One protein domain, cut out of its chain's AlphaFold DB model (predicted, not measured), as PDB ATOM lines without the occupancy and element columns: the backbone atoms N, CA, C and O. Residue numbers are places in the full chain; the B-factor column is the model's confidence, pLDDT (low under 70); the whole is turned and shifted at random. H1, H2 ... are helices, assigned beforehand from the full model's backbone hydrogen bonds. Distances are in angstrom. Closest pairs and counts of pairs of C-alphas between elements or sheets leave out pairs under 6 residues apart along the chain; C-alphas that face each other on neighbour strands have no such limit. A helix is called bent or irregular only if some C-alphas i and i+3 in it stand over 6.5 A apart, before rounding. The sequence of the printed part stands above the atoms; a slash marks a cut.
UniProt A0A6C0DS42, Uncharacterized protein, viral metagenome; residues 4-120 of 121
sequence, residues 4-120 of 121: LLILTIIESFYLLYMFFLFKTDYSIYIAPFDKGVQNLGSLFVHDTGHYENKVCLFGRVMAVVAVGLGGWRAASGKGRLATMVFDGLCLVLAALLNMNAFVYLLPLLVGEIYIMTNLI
ATOM      1  N   LEU A   4     289.144 218.801 269.999       88.62
ATOM      2  CA  LEU A   4     288.077 218.059 269.325       88.62
ATOM      3  C   LEU A   4     288.483 216.606 269.048       88.62
ATOM      4  O   LEU A   4     287.777 215.688 269.443       88.62
ATOM      5  N   LEU A   5     289.646 216.388 268.429       89.50
ATOM      6  CA  LEU A   5     290.092 215.048 268.054       89.50
ATOM      7  C   LEU A   5     290.412 214.176 269.278       89.50
ATOM      8  O   LEU A   5     290.097 212.991 269.272       89.50
ATOM      9  N   ILE A   6     290.984 214.750 270.345       91.69
ATOM     10  CA  ILE A   6     291.205 214.026 271.610       91.69
ATOM     11  C   ILE A   6     289.870 213.565 272.206       91.69
ATOM     12  O   ILE A   6     289.734 212.393 272.553       91.69
ATOM     13  N   LEU A   7     288.884 214.461 272.299       91.19
ATOM     14  CA  LEU A   7     287.579 214.128 272.871       91.19
ATOM     15  C   LEU A   7     286.830 213.102 272.022       91.19
ATOM     16  O   LEU A   7     286.347 212.124 272.573       91.19
ATOM     17  N   THR A   8     286.834 213.245 270.696       92.19
ATOM     18  CA  THR A   8     286.219 212.259 269.794       92.19
ATOM     19  C   THR A   8     286.846 210.872 269.938       92.19
ATOM     20  O   THR A   8     286.138 209.869 269.882       92.19
ATOM     21  N   ILE A   9     288.163 210.779 270.152       94.19
ATOM     22  CA  ILE A   9     288.812 209.490 270.422       94.19
ATOM     23  C   ILE A   9     288.333 208.907 271.753       94.19
ATOM     24  O   ILE A   9     287.998 207.726 271.800       94.19
ATOM     25  N   ILE A  10     288.266 209.716 272.813       94.81
ATOM     26  CA  ILE A  10     287.775 209.272 274.126       94.81
ATOM     27  C   ILE A  10     286.320 208.793 274.026       94.81
ATOM     28  O   ILE A  10     286.011 207.700 274.495       94.81
ATOM     29  N   GLU A  11     285.452 209.561 273.366       93.31
ATOM     30  CA  GLU A  11     284.052 209.206 273.101       93.31
ATOM     31  C   GLU A  11     283.940 207.896 272.323       93.31
ATOM     32  O   GLU A  11     283.150 207.024 272.679       93.31
ATOM     33  N   SER A  12     284.778 207.724 271.299       95.06
ATOM     34  CA  SER A  12     284.777 206.514 270.480       95.06
ATOM     35  C   SER A  12     285.199 205.286 271.283       95.06
ATOM     36  O   SER A  12     284.543 204.248 271.214       95.06
ATOM     37  N   PHE A  13     286.260 205.400 272.086       96.94
ATOM     38  CA  PHE A  13     286.679 204.320 272.980       96.94
ATOM     39  C   PHE A  13     285.605 203.989 274.010       96.94
ATOM     40  O   PHE A  13     285.327 202.812 274.236       96.94
ATOM     41  N   TYR A  14     284.984 205.007 274.603       96.56
ATOM     42  CA  TYR A  14     283.899 204.832 275.559       96.56
ATOM     43  C   TYR A  14     282.712 204.085 274.934       96.56
ATOM     44  O   TYR A  14     282.283 203.064 275.471       96.56
ATOM     45  N   LEU A  15     282.232 204.535 273.770       96.00
ATOM     46  CA  LEU A  15     281.137 203.896 273.038       96.00
ATOM     47  C   LEU A  15     281.446 202.438 272.705       96.00
ATOM     48  O   LEU A  15     280.641 201.555 273.002       96.00
ATOM     49  N   LEU A  16     282.616 202.174 272.119       96.94
ATOM     50  CA  LEU A  16     283.010 200.818 271.744       96.94
ATOM     51  C   LEU A  16     283.137 199.916 272.972       96.94
ATOM     52  O   LEU A  16     282.645 198.789 272.958       96.94
ATOM     53  N   TYR A  17     283.730 200.410 274.057       97.31
ATOM     54  CA  TYR A  17     283.816 199.653 275.299       97.31
ATOM     55  C   TYR A  17     282.424 199.314 275.845       97.31
ATOM     56  O   TYR A  17     282.128 198.142 276.076       97.31
ATOM     57  N   MET A  18     281.540 200.304 275.991       96.69
ATOM     58  CA  MET A  18     280.212 200.099 276.578       96.69
ATOM     59  C   MET A  18     279.311 199.200 275.724       96.69
ATOM     60  O   MET A  18     278.568 198.377 276.260       96.69
ATOM     61  N   PHE A  19     279.378 199.315 274.397       95.62
ATOM     62  CA  PHE A  19     278.475 198.587 273.504       95.62
ATOM     63  C   PHE A  19     278.972 197.183 273.140       95.62
ATOM     64  O   PHE A  19     278.146 196.319 272.846       95.62
ATOM     65  N   PHE A  20     280.283 196.922 273.193       95.50
ATOM     66  CA  PHE A  20     280.851 195.632 272.777       95.50
ATOM     67  C   PHE A  20     281.469 194.816 273.912       95.50
ATOM     68  O   PHE A  20     281.413 193.588 273.865       95.50
ATOM     69  N   LEU A  21     282.082 195.462 274.906       95.25
ATOM     70  CA  LEU A  21     282.922 194.779 275.898       95.25
ATOM     71  C   LEU A  21     282.311 194.780 277.296       95.25
ATOM     72  O   LEU A  21     282.498 193.818 278.039       95.25
ATOM     73  N   PHE A  22     281.588 195.838 277.656       95.25
ATOM     74  CA  PHE A  22     281.015 195.980 278.984       95.25
ATOM     75  C   PHE A  22     279.978 194.885 279.251       95.25
ATOM     76  O   PHE A  22     279.071 194.651 278.446       95.25
ATOM     77  N   LYS A  23     280.127 194.219 280.397       93.88
ATOM     78  CA  LYS A  23     279.227 193.179 280.896       93.88
ATOM     79  C   LYS A  23     278.719 193.581 282.268       93.88
ATOM     80  O   LYS A  23     279.442 194.208 283.038       93.88
ATOM     81  N   THR A  24     277.479 193.224 282.562       92.50
ATOM     82  CA  THR A  24     276.841 193.544 283.838       92.50
ATOM     83  C   THR A  24     275.797 192.491 284.187       92.50
ATOM     84  O   THR A  24     275.203 191.869 283.302       92.50
ATOM     85  N   ASP A  25     275.566 192.301 285.482       89.94
ATOM     86  CA  ASP A  25     274.440 191.521 286.003       89.94
ATOM     87  C   ASP A  25     273.137 192.326 286.020       89.94
ATOM     88  O   ASP A  25     272.047 191.759 286.091       89.94
ATOM     89  N   TYR A  26     273.236 193.653 285.955       87.56
ATOM     90  CA  TYR A  26     272.088 194.540 286.031       87.56
ATOM     91  C   TYR A  26     271.466 194.769 284.653       87.56
ATOM     92  O   TYR A  26     272.144 195.189 283.716       87.56
ATOM     93  N   SER A  27     270.158 194.545 284.560       87.06
ATOM     94  CA  SER A  27     269.370 194.773 283.353       87.06
ATOM     95  C   SER A  27     268.160 195.643 283.671       87.06
ATOM     96  O   SER A  27     267.368 195.327 284.560       87.06
ATOM     97  N   ILE A  28     267.987 196.724 282.915       87.06
ATOM     98  CA  ILE A  28     266.844 197.626 283.051       87.06
ATOM     99  C   ILE A  28     265.742 197.226 282.054       87.06
ATOM    100  O   ILE A  28     265.849 197.498 280.863       87.06
ATOM    101  N   TYR A  29     264.654 196.628 282.546       82.50
ATOM    102  CA  TYR A  29     263.578 196.046 281.719       82.50
ATOM    103  C   TYR A  29     262.351 196.954 281.509       82.50
ATOM    104  O   TYR A  29     261.243 196.468 281.294       82.50
ATOM    105  N   ILE A  30     262.512 198.276 281.620       85.69
ATOM    106  CA  ILE A  30     261.389 199.235 281.548       85.69
ATOM    107  C   ILE A  30     261.203 199.864 280.158       85.69
ATOM    108  O   ILE A  30     260.358 200.742 279.998       85.69
ATOM    109  N   ALA A  31     261.994 199.450 279.163       84.19
ATOM    110  CA  ALA A  31     261.885 199.981 277.805       84.19
ATOM    111  C   ALA A  31     260.492 199.656 277.211       84.19
ATOM    112  O   ALA A  31     260.100 198.484 277.201       84.19
ATOM    113  N   PRO A  32     259.746 200.652 276.686       85.75
ATOM    114  CA  PRO A  32     258.369 200.469 276.218       85.75
ATOM    115  C   PRO A  32     258.185 199.376 275.163       85.75
ATOM    116  O   PRO A  32     257.170 198.680 275.164       85.75
ATOM    117  N   PHE A  33     259.156 199.218 274.262       84.94
ATOM    118  CA  PHE A  33     259.060 198.292 273.135       84.94
ATOM    119  C   PHE A  33     259.997 197.093 273.251       84.94
ATOM    120  O   PHE A  33     260.111 196.324 272.299       84.94
ATOM    121  N   ASP A  34     260.604 196.889 274.421       80.19
ATOM    122  CA  ASP A  34     261.616 195.861 274.648       80.19
ATOM    123  C   ASP A  34     261.146 194.464 274.196       80.19
ATOM    124  O   ASP A  34     261.671 193.872 273.254       80.19
ATOM    125  N   LYS A  35     260.051 193.970 274.783       80.25
ATOM    126  CA  LYS A  35     259.522 192.627 274.486       80.25
ATOM    127  C   LYS A  35     258.955 192.492 273.073       80.25
ATOM    128  O   LYS A  35     259.035 191.424 272.477       80.25
ATOM    129  N   GLY A  36     258.343 193.555 272.551       80.31
ATOM    130  CA  GLY A  36     257.726 193.535 271.224       80.31
ATOM    131  C   GLY A  36     258.770 193.473 270.114       80.31
ATOM    132  O   GLY A  36     258.613 192.723 269.154       80.31
ATOM    133  N   VAL A  37     259.858 194.226 270.271       80.44
ATOM    134  CA  VAL A  37     260.883 194.392 269.238       80.44
ATOM    135  C   VAL A  37     261.901 193.254 269.248       80.44
ATOM    136  O   VAL A  37     262.383 192.877 268.183       80.44
ATOM    137  N   GLN A  38     262.137 192.603 270.391       83.31
ATOM    138  CA  GLN A  38     262.940 191.372 270.440       83.31
ATOM    139  C   GLN A  38     262.379 190.243 269.549       83.31
ATOM    140  O   GLN A  38     263.149 189.454 269.007       83.31
ATOM    141  N   ASN A  39     261.061 190.203 269.317       84.06
ATOM    142  CA  ASN A  39     260.433 189.221 268.424       84.06
ATOM    143  C   ASN A  39     260.564 189.565 266.927       84.06
ATOM    144  O   ASN A  39     260.220 188.737 266.084       84.06
ATOM    145  N   LEU A  40     261.042 190.764 266.574       84.62
ATOM    146  CA  LEU A  40     261.163 191.203 265.177       84.62
ATOM    147  C   LEU A  40     262.412 190.652 264.477       84.62
ATOM    148  O   LEU A  40     262.492 190.697 263.251       84.62
ATOM    149  N   GLY A  41     263.382 190.128 265.228       85.50
ATOM    150  CA  GLY A  41     264.553 189.459 264.666       85.50
ATOM    151  C   GLY A  41     265.793 189.552 265.547       85.50
ATOM    152  O   GLY A  41     265.864 190.344 266.487       85.50
ATOM    153  N   SER A  42     266.818 188.776 265.184       87.19
ATOM    154  CA  SER A  42     268.082 188.655 265.929       87.19
ATOM    155  C   SER A  42     268.836 189.974 266.116       87.19
ATOM    156  O   SER A  42     269.650 190.091 267.025       87.19
ATOM    157  N   LEU A  43     268.549 190.986 265.293       88.19
ATOM    158  CA  LEU A  43     269.139 192.320 265.403       88.19
ATOM    159  C   LEU A  43     268.782 193.013 266.731       88.19
ATOM    160  O   LEU A  43     269.582 193.778 267.268       88.19
ATOM    161  N   PHE A  44     267.581 192.755 267.245       86.44
ATOM    162  CA  PHE A  44     267.026 193.432 268.416       86.44
ATOM    163  C   PHE A  44     267.090 192.597 269.691       86.44
ATOM    164  O   PHE A  44     266.871 193.129 270.777       86.44
ATOM    165  N   VAL A  45     267.428 191.314 269.564       84.19
ATOM    166  CA  VAL A  45     267.650 190.430 270.704       84.19
ATOM    167  C   VAL A  45     268.872 190.924 271.478       84.19
ATOM    168  O   VAL A  45     269.933 191.180 270.904       84.19
ATOM    169  N   HIS A  46     268.708 191.092 272.786       79.25
ATOM    170  CA  HIS A  46     269.795 191.354 273.723       79.25
ATOM    171  C   HIS A  46     269.811 190.287 274.810       79.25
ATOM    172  O   HIS A  46     268.789 189.684 275.137       79.25
ATOM    173  N   ASP A  47     271.005 190.031 275.336       74.50
ATOM    174  CA  ASP A  47     271.239 188.907 276.226       74.50
ATOM    175  C   ASP A  47     270.711 189.176 277.642       74.50
ATOM    176  O   ASP A  47     271.040 190.171 278.298       74.50
ATOM    177  N   THR A  48     269.915 188.244 278.159       69.50
ATOM    178  CA  THR A  48     269.325 188.327 279.504       69.50
ATOM    179  C   THR A  48     270.051 187.472 280.542       69.50
ATOM    180  O   THR A  48     269.665 187.514 281.709       69.50
ATOM    181  N   GLY A  49     271.125 186.766 280.168       74.06
ATOM    182  CA  GLY A  49     271.877 185.875 281.056       74.06
ATOM    183  C   GLY A  49     272.692 186.594 282.136       74.06
ATOM    184  O   GLY A  49     272.757 187.821 282.195       74.06
ATOM    185  N   HIS A  50     273.307 185.837 283.038       80.00
ATOM    186  CA  HIS A  50     274.118 186.410 284.116       80.00
ATOM    187  C   HIS A  50     275.461 186.924 283.586       80.00
ATOM    188  O   HIS A  50     276.140 186.224 282.841       80.00
ATOM    189  N   TYR A  51     275.848 188.134 283.995       87.81
ATOM    190  CA  TYR A  51     277.096 188.800 283.625       87.81
ATOM    191  C   TYR A  51     277.402 188.844 282.115       87.81
ATOM    192  O   TYR A  51     278.417 188.339 281.627       87.81
ATOM    193  N   GLU A  52     276.530 189.504 281.353       89.38
ATOM    194  CA  GLU A  52     276.615 189.577 279.888       89.38
ATOM    195  C   GLU A  52     276.506 191.011 279.367       89.38
ATOM    196  O   GLU A  52     276.140 191.944 280.088       89.38
ATOM    197  N   ASN A  53     276.854 191.197 278.092       91.31
ATOM    198  CA  ASN A  53     276.649 192.469 277.417       91.31
ATOM    199  C   ASN A  53     275.161 192.619 277.091       91.31
ATOM    200  O   ASN A  53     274.609 191.887 276.279       91.31
ATOM    201  N   LYS A  54     274.520 193.603 277.719       91.19
ATOM    202  CA  LYS A  54     273.071 193.819 277.615       91.19
ATOM    203  C   LYS A  54     272.640 194.586 276.374       91.19
ATOM    204  O   LYS A  54     271.491 195.004 276.300       91.19
ATOM    205  N   VAL A  55     273.542 194.830 275.427       92.38
ATOM    206  CA  VAL A  55     273.272 195.632 274.233       92.38
ATOM    207  C   VAL A  55     273.058 194.708 273.037       92.38
ATOM    208  O   VAL A  55     273.889 193.850 272.744       92.38
ATOM    209  N   CYS A  56     271.945 194.905 272.328       91.31
ATOM    210  CA  CYS A  56     271.623 194.143 271.122       91.31
ATOM    211  C   CYS A  56     272.543 194.509 269.949       91.31
ATOM    212  O   CYS A  56     273.200 195.557 269.932       91.31
ATOM    213  N   LEU A  57     272.545 193.665 268.916       92.88
ATOM    214  CA  LEU A  57     273.326 193.903 267.703       92.88
ATOM    215  C   LEU A  57     272.972 195.246 267.040       92.88
ATOM    216  O   LEU A  57     273.868 195.942 266.570       92.88
ATOM    217  N   PHE A  58     271.698 195.644 267.056       93.06
ATOM    218  CA  PHE A  58     271.257 196.947 266.562       93.06
ATOM    219  C   PHE A  58     271.977 198.097 267.270       93.06
ATOM    220  O   PHE A  58     272.558 198.958 266.613       93.06
ATOM    221  N   GLY A  59     272.013 198.076 268.606       93.12
ATOM    222  CA  GLY A  59     272.735 199.081 269.384       93.12
ATOM    223  C   GLY A  59     274.217 199.131 269.011       93.12
ATOM    224  O   GLY A  59     274.771 200.211 268.826       93.12
ATOM    225  N   ARG A  60     274.853 197.968 268.824       95.25
ATOM    226  CA  ARG A  60     276.264 197.871 268.404       95.25
ATOM    227  C   ARG A  60     276.510 198.496 267.031       95.25
ATOM    228  O   ARG A  60     277.495 199.210 266.861       95.25
ATOM    229  N   VAL A  61     275.612 198.276 266.070       95.56
ATOM    230  CA  VAL A  61     275.678 198.923 264.748       95.56
ATOM    231  C   VAL A  61     275.560 200.441 264.888       95.56
ATOM    232  O   VAL A  61     276.383 201.161 264.325       95.56
ATOM    233  N   MET A  62     274.605 200.930 265.685       95.19
ATOM    234  CA  MET A  62     274.441 202.368 265.929       95.19
ATOM    235  C   MET A  62     275.703 202.988 266.546       95.19
ATOM    236  O   MET A  62     276.127 204.055 266.107       95.19
ATOM    237  N   ALA A  63     276.362 202.299 267.484       95.88
ATOM    238  CA  ALA A  63     277.625 202.759 268.065       95.88
ATOM    239  C   ALA A  63     278.753 202.872 267.024       95.88
ATOM    240  O   ALA A  63     279.482 203.860 267.021       95.88
ATOM    241  N   VAL A  64     278.884 201.911 266.103       96.88
ATOM    242  CA  VAL A  64     279.886 201.982 265.020       96.88
ATOM    243  C   VAL A  64     279.615 203.167 264.094       96.88
ATOM    244  O   VAL A  64     280.546 203.880 263.715       96.88
ATOM    245  N   VAL A  65     278.347 203.411 263.752       96.12
ATOM    246  CA  VAL A  65     277.963 204.566 262.930       96.12
ATOM    247  C   VAL A  65     278.251 205.880 263.665       96.12
ATOM    248  O   VAL A  65     278.823 206.784 263.057       96.12
ATOM    249  N   ALA A  66     277.952 205.970 264.967       94.94
ATOM    250  CA  ALA A  66     278.261 207.143 265.793       94.94
ATOM    251  C   ALA A  66     279.769 207.440 265.812       94.94
ATOM    252  O   ALA A  66     280.181 208.571 265.563       94.94
ATOM    253  N   VAL A  67     280.607 206.414 266.006       95.75
ATOM    254  CA  VAL A  67     282.075 206.534 265.948       95.75
ATOM    255  C   VAL A  67     282.538 207.054 264.585       95.75
ATOM    256  O   VAL A  67     283.364 207.966 264.512       95.75
ATOM    257  N   GLY A  68     281.990 206.514 263.492       94.62
ATOM    258  CA  GLY A  68     282.317 206.961 262.137       94.62
ATOM    259  C   GLY A  68     281.942 208.425 261.887       94.62
ATOM    260  O   GLY A  68     282.749 209.190 261.353       94.62
ATOM    261  N   LEU A  69     280.747 208.837 262.317       93.69
ATOM    262  CA  LEU A  69     280.272 210.218 262.204       93.69
ATOM    263  C   LEU A  69     281.092 211.182 263.072       93.69
ATOM    264  O   LEU A  69     281.470 212.255 262.596       93.69
ATOM    265  N   GLY A  70     281.437 210.786 264.298       92.75
ATOM    266  CA  GLY A  70     282.332 211.537 265.179       92.75
ATOM    267  C   GLY A  70     283.715 211.733 264.554       92.75
ATOM    268  O   GLY A  70     284.225 212.855 264.513       92.75
ATOM    269  N   GLY A  71     284.294 210.673 263.983       93.00
ATOM    270  CA  GLY A  71     285.565 210.734 263.258       93.00
ATOM    271  C   GLY A  71     285.511 211.649 262.031       93.00
ATOM    272  O   GLY A  71     286.398 212.484 261.843       93.00
ATOM    273  N   TRP A  72     284.444 211.562 261.230       92.56
ATOM    274  CA  TRP A  72     284.222 212.471 260.101       92.56
ATOM    275  C   TRP A  72     284.117 213.932 260.551       92.56
ATOM    276  O   TRP A  72     284.725 214.811 259.930       92.56
ATOM    277  N   ARG A  73     283.415 214.197 261.659       91.50
ATOM    278  CA  ARG A  73     283.327 215.531 262.264       91.50
ATOM    279  C   ARG A  73     284.698 216.043 262.690       91.50
ATOM    280  O   ARG A  73     285.073 217.155 262.323       91.50
ATOM    281  N   ALA A  74     285.468 215.229 263.407       90.69
ATOM    282  CA  ALA A  74     286.798 215.603 263.876       90.69
ATOM    283  C   ALA A  74     287.791 215.859 262.728       90.69
ATOM    284  O   ALA A  74     288.652 216.728 262.856       90.69
ATOM    285  N   ALA A  75     287.670 215.134 261.612       89.50
ATOM    286  CA  ALA A  75     288.546 215.285 260.450       89.50
ATOM    287  C   ALA A  75     288.162 216.465 259.542       89.50
ATOM    288  O   ALA A  75     289.038 217.140 259.005       89.50
ATOM    289  N   SER A  76     286.863 216.704 259.339       87.38
ATOM    290  CA  SER A  76     286.370 217.709 258.385       87.38
ATOM    291  C   SER A  76     286.043 219.065 259.011       87.38
ATOM    292  O   SER A  76     285.899 220.044 258.278       87.38
ATOM    293  N   GLY A  77     285.859 219.123 260.336       83.12
ATOM    294  CA  GLY A  77     285.294 220.282 261.035       83.12
ATOM    295  C   GLY A  77     283.821 220.553 260.694       83.12
ATOM    296  O   GLY A  77     283.268 221.562 261.117       83.12
ATOM    297  N   LYS A  78     283.175 219.678 259.911       83.06
ATOM    298  CA  LYS A  78     281.778 219.786 259.463       83.06
ATOM    299  C   LYS A  78     280.948 218.647 260.056       83.06
ATOM    300  O   LYS A  78     281.460 217.789 260.758       83.06
ATOM    301  N   GLY A  79     279.642 218.634 259.786       83.31
ATOM    302  CA  GLY A  79     278.778 217.520 260.195       83.31
ATOM    303  C   GLY A  79     278.201 217.627 261.607       83.31
ATOM    304  O   GLY A  79     277.558 216.687 262.053       83.31
ATOM    305  N   ARG A  80     278.340 218.778 262.282       85.06
ATOM    306  CA  ARG A  80     277.768 219.047 263.618       85.06
ATOM    307  C   ARG A  80     276.285 218.692 263.729       85.06
ATOM    308  O   ARG A  80     275.881 217.990 264.647       85.06
ATOM    309  N   LEU A  81     275.471 219.170 262.789       85.56
ATOM    310  CA  LEU A  81     274.041 218.861 262.794       85.56
ATOM    311  C   LEU A  81     273.791 217.359 262.596       85.56
ATOM    312  O   LEU A  81     272.900 216.804 263.224       85.56
ATOM    313  N   ALA A  82     274.590 216.701 261.751       88.56
ATOM    314  CA  ALA A  82     274.436 215.280 261.469       88.56
ATOM    315  C   ALA A  82     274.772 214.416 262.693       88.56
ATOM    316  O   ALA A  82     273.998 213.515 263.001       88.56
ATOM    317  N   THR A  83     275.867 214.712 263.407       89.12
ATOM    318  CA  THR A  83     276.231 213.983 264.637       89.12
ATOM    319  C   THR A  83     275.178 214.192 265.720       89.12
ATOM    320  O   THR A  83     274.660 213.222 266.252       89.12
ATOM    321  N   MET A  84     274.724 215.431 265.928       86.00
ATOM    322  CA  MET A  84     273.691 215.744 266.922       86.00
ATOM    323  C   MET A  84     272.346 215.066 266.635       86.00
ATOM    324  O   MET A  84     271.723 214.512 267.539       86.00
ATOM    325  N   VAL A  85     271.880 215.110 265.383       90.00
ATOM    326  CA  VAL A  85     270.628 214.446 264.988       90.00
ATOM    327  C   VAL A  85     270.760 212.936 265.147       90.00
ATOM    328  O   VAL A  85     269.834 212.292 265.638       90.00
ATOM    329  N   PHE A  86     271.904 212.372 264.759       92.25
ATOM    330  CA  PHE A  86     272.143 210.942 264.873       92.25
ATOM    331  C   PHE A  86     272.225 210.485 266.333       92.25
ATOM    332  O   PHE A  86     271.567 209.515 266.695       92.25
ATOM    333  N   ASP A  87     272.940 211.207 267.191       89.94
ATOM    334  CA  ASP A  87     273.053 210.888 268.617       89.94
ATOM    335  C   ASP A  87     271.713 211.055 269.339       89.94
ATOM    336  O   ASP A  87     271.333 210.211 270.153       89.94
ATOM    337  N   GLY A  88     270.937 212.083 268.984       90.56
ATOM    338  CA  GLY A  88     269.560 212.241 269.454       90.56
ATOM    339  C   GLY A  88     268.670 211.065 269.039       90.56
ATOM    340  O   GLY A  88     267.920 210.535 269.861       90.56
ATOM    341  N   LEU A  89     268.791 210.603 267.790       93.31
ATOM    342  CA  LEU A  89     268.087 209.417 267.301       93.31
ATOM    343  C   LEU A  89     268.525 208.150 268.052       93.31
ATOM    344  O   LEU A  89     267.667 207.383 268.488       93.31
ATOM    345  N   CYS A  90     269.831 207.944 268.253       93.56
ATOM    346  CA  CYS A  90     270.379 206.846 269.055       93.56
ATOM    347  C   CYS A  90     269.791 206.838 270.463       93.56
ATOM    348  O   CYS A  90     269.381 205.784 270.944       93.56
ATOM    349  N   LEU A  91     269.722 208.001 271.111       94.00
ATOM    350  CA  LEU A  91     269.213 208.136 272.470       94.00
ATOM    351  C   LEU A  91     267.723 207.780 272.553       94.00
ATOM    352  O   LEU A  91     267.326 207.011 273.428       94.00
ATOM    353  N   VAL A  92     266.907 208.291 271.625       93.50
ATOM    354  CA  VAL A  92     265.474 207.969 271.550       93.50
ATOM    355  C   VAL A  92     265.271 206.477 271.298       93.50
ATOM    356  O   VAL A  92     264.513 205.828 272.014       93.50
ATOM    357  N   LEU A  93     265.973 205.904 270.320       92.69
ATOM    358  CA  LEU A  93     265.866 204.477 270.015       92.69
ATOM    359  C   LEU A  93     266.350 203.611 271.179       92.69
ATOM    360  O   LEU A  93     265.713 202.609 271.494       92.69
ATOM    361  N   ALA A  94     267.419 204.002 271.866       92.69
ATOM    362  CA  ALA A  94     267.881 203.297 273.052       92.69
ATOM    363  C   ALA A  94     266.837 203.358 274.179       92.69
ATOM    364  O   ALA A  94     266.517 202.324 274.755       92.69
ATOM    365  N   ALA A  95     266.226 204.516 274.442       92.50
ATOM    366  CA  ALA A  95     265.167 204.636 275.449       92.50
ATOM    367  C   ALA A  95     263.954 203.737 275.140       92.50
ATOM    368  O   ALA A  95     263.328 203.181 276.042       92.50
ATOM    369  N   LEU A  96     263.631 203.576 273.856       90.44
ATOM    370  CA  LEU A  96     262.506 202.763 273.402       90.44
ATOM    371  C   LEU A  96     262.791 201.256 273.423       90.44
ATOM    372  O   LEU A  96     261.885 200.472 273.716       90.44
ATOM    373  N   LEU A  97     264.021 200.858 273.087       89.31
ATOM    374  CA  LEU A  97     264.371 199.471 272.769       89.31
ATOM    375  C   LEU A  97     265.258 198.800 273.821       89.31
ATOM    376  O   LEU A  97     265.215 197.582 273.959       89.31
ATOM    377  N   ASN A  98     266.103 199.558 274.523       91.06
ATOM    378  CA  ASN A  98     267.101 199.017 275.442       91.06
ATOM    379  C   ASN A  98     267.579 200.069 276.458       91.06
ATOM    380  O   ASN A  98     268.487 200.863 276.197       91.06
ATOM    381  N   MET A  99     267.018 200.026 277.666       91.56
ATOM    382  CA  MET A  99     267.339 201.015 278.696       91.56
ATOM    383  C   MET A  99     268.775 200.932 279.225       91.56
ATOM    384  O   MET A  99     269.289 201.937 279.711       91.56
ATOM    385  N   ASN A 100     269.455 199.787 279.108       92.50
ATOM    386  CA  ASN A 100     270.880 199.719 279.444       92.50
ATOM    387  C   ASN A 100     271.693 200.552 278.445       92.50
ATOM    388  O   ASN A 100     272.471 201.412 278.849       92.50
ATOM    389  N   ALA A 101     271.443 200.370 277.144       93.44
ATOM    390  CA  ALA A 101     272.074 201.169 276.097       93.44
ATOM    391  C   ALA A 101     271.761 202.668 276.249       93.44
ATOM    392  O   ALA A 101     272.642 203.494 276.031       93.44
ATOM    393  N   PHE A 102     270.547 203.023 276.684       94.94
ATOM    394  CA  PHE A 102     270.184 204.415 276.969       94.94
ATOM    395  C   PHE A 102     271.072 205.018 278.062       94.94
ATOM    396  O   PHE A 102     271.645 206.088 277.866       94.94
ATOM    397  N   VAL A 103     271.242 204.313 279.185       94.38
ATOM    398  CA  VAL A 103     272.116 204.764 280.280       94.38
ATOM    399  C   VAL A 103     273.561 204.905 279.803       94.38
ATOM    400  O   VAL A 103     274.234 205.869 280.167       94.38
ATOM    401  N   TYR A 104     274.027 203.996 278.947       94.44
ATOM    402  CA  TYR A 104     275.383 204.048 278.395       94.44
ATOM    403  C   TYR A 104     275.592 205.221 277.431       94.44
ATOM    404  O   TYR A 104     276.723 205.636 277.222       94.44
ATOM    405  N   LEU A 105     274.531 205.787 276.853       94.44
ATOM    406  CA  LEU A 105     274.626 206.970 275.993       94.44
ATOM    407  C   LEU A 105     274.616 208.290 276.776       94.44
ATOM    408  O   LEU A 105     274.976 209.321 276.211       94.44
ATOM    409  N   LEU A 106     274.250 208.297 278.063       91.88
ATOM    410  CA  LEU A 106     274.174 209.543 278.835       91.88
ATOM    411  C   LEU A 106     275.527 210.272 278.932       91.88
ATOM    412  O   LEU A 106     275.552 211.476 278.666       91.88
ATOM    413  N   PRO A 107     276.660 209.608 279.243       90.44
ATOM    414  CA  PRO A 107     277.950 210.297 279.282       90.44
ATOM    415  C   PRO A 107     278.391 210.817 277.911       90.44
ATOM    416  O   PRO A 107     279.005 211.879 277.837       90.44
ATOM    417  N   LEU A 108     278.027 210.115 276.830       89.81
ATOM    418  CA  LEU A 108     278.280 210.570 275.464       89.81
ATOM    419  C   LEU A 108     277.516 211.865 275.166       89.81
ATOM    420  O   LEU A 108     278.105 212.805 274.651       89.81
ATOM    421  N   LEU A 109     276.236 211.952 275.543       88.00
ATOM    422  CA  LEU A 109     275.427 213.153 275.316       88.00
ATOM    423  C   LEU A 109     276.015 214.382 276.025       88.00
ATOM    424  O   LEU A 109     276.034 215.476 275.463       88.00
ATOM    425  N   VAL A 110     276.517 214.203 277.251       89.31
ATOM    426  CA  VAL A 110     277.195 215.279 277.990       89.31
ATOM    427  C   VAL A 110     278.474 215.719 277.266       89.31
ATOM    428  O   VAL A 110     278.714 216.921 277.139       89.31
ATOM    429  N   GLY A 111     279.265 214.764 276.763       88.00
ATOM    430  CA  GLY A 111     280.453 215.036 275.945       88.00
ATOM    431  C   GLY A 111     280.117 215.810 274.670       88.00
ATOM    432  O   GLY A 111     280.696 216.871 274.417       88.00
ATOM    433  N   GLU A 112     279.096 215.361 273.943       85.12
ATOM    434  CA  GLU A 112     278.661 215.968 272.687       85.12
ATOM    435  C   GLU A 112     278.185 217.413 272.911       85.12
ATOM    436  O   GLU A 112     278.614 218.324 272.202       85.12
ATOM    437  N   ILE A 113     277.383 217.676 273.952       87.38
ATOM    438  CA  ILE A 113     276.961 219.042 274.314       87.38
ATOM    439  C   ILE A 113     278.175 219.935 274.601       87.38
ATOM    440  O   ILE A 113     278.221 221.078 274.133       87.38
ATOM    441  N   TYR A 114     279.168 219.436 275.340       89.44
ATOM    442  CA  TYR A 114     280.376 220.197 275.650       89.44
ATOM    443  C   TYR A 114     281.171 220.549 274.385       89.44
ATOM    444  O   TYR A 114     281.545 221.713 274.200       89.44
ATOM    445  N   ILE A 115     281.379 219.582 273.486       85.69
ATOM    446  CA  ILE A 115     282.071 219.802 272.210       85.69
ATOM    447  C   ILE A 115     281.346 220.866 271.380       85.69
ATOM    448  O   ILE A 115     281.975 221.799 270.878       85.69
ATOM    449  N   MET A 116     280.022 220.767 271.278       80.00
ATOM    450  CA  MET A 116     279.206 221.675 270.468       80.00
ATOM    451  C   MET A 116     279.150 223.107 270.998       80.00
ATOM    452  O   MET A 116     278.923 224.036 270.225       80.00
ATOM    453  N   THR A 117     279.291 223.293 272.307       84.38
ATOM    454  CA  THR A 117     279.190 224.613 272.946       84.38
ATOM    455  C   THR A 117     280.535 225.318 273.081       84.38
ATOM    456  O   THR A 117     280.551 226.541 273.124       84.38
ATOM    457  N   ASN A 118     281.649 224.577 273.142       85.06
ATOM    458  CA  ASN A 118     282.957 225.145 273.494       85.06
ATOM    459  C   ASN A 118     284.065 224.935 272.453       85.06
ATOM    460  O   ASN A 118     285.134 225.524 272.605       85.06
ATOM    461  N   LEU A 119     283.887 224.053 271.463       79.44
ATOM    462  CA  LEU A 119     284.985 223.635 270.573       79.44
ATOM    463  C   LEU A 119     284.675 223.737 269.078       79.44
ATOM    464  O   LEU A 119     285.572 223.491 268.271       79.44
ATOM    465  N   ILE A 120     283.437 224.058 268.710       70.06
ATOM    466  CA  ILE A 120     283.008 224.218 267.320       70.06
ATOM    467  C   ILE A 120     282.344 225.592 267.201       70.06
ATOM    468  O   ILE A 120     281.204 225.751 267.647       70.06
TER     469      ILE A 120
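This is residues 4 to 120 of the 121 residues of an uncharacterized protein of viral metagenome (UniProt A0A6C0DS42). Four long helices, H3, H4, H5 and H1, stand side by side as an up-and-down bundle, each running against the one before it in the chain. Short H2 and the two long links beside it in the chain lie across one end of the bundle. The printed part has 117 residues with five named helices, H1 to H5 in chain order, and no named strand; its class is all helix. It is compact, with a radius of gyration of the C-alphas of 14.4 A, and elongated, spanning 41 by 23 by 20 A.

H3, residues 57 to 76, is 28.7 A long and begins at C-alpha 57 (273.326, 193.903, 267.703). H5, residues 99 to 118, is 29.2 A long and ends at C-alpha 118 (282.957, 225.145, 273.494). H4 holds residues 80 to 97, 25.4 A. H1 holds residues 4 to 21, 24.7 A, from C-alpha 4 (288.077, 218.059, 269.325). H2, residues 34 to 38, measures 6.3 A. H5 has a kink of 34 degrees near residue 107 and is only just irregular: C-alphas 104 and 107 are 6.8 A apart.

H3 touches H1, closest at C-alphas 67 and 12, 5.3 A, at a shallow tilt of 11 degrees, opposite ways. H3 and H4 form a hairpin, closest at C-alphas 69 and 83, 6.0 A. H4 and H5 form another, closest at C-alphas 94 and 102, 4.7 A. H5 touches H1, closest at C-alphas 108 and 11, 6.4 A. H3 and H5 are close but not clearly touching; H1 and H4 are apart. With residues 96 to 97 alone, H4 only just touches H2, with 3 pairs of C-alphas within 8 A, the closest Leu 97 and Asp 34, 4.9 A. Every O i to N i+4 pair is within hydrogen-bond range in H1, H2, H3 and H4; in H5, 14 of 16 are.

C-alphas 39 and 118, the two farthest apart, are 42.7 A apart. The links H1 to H2 and H2 to H3 are long. The printed part has no cut, and residue 48 alone has a pLDDT under 70.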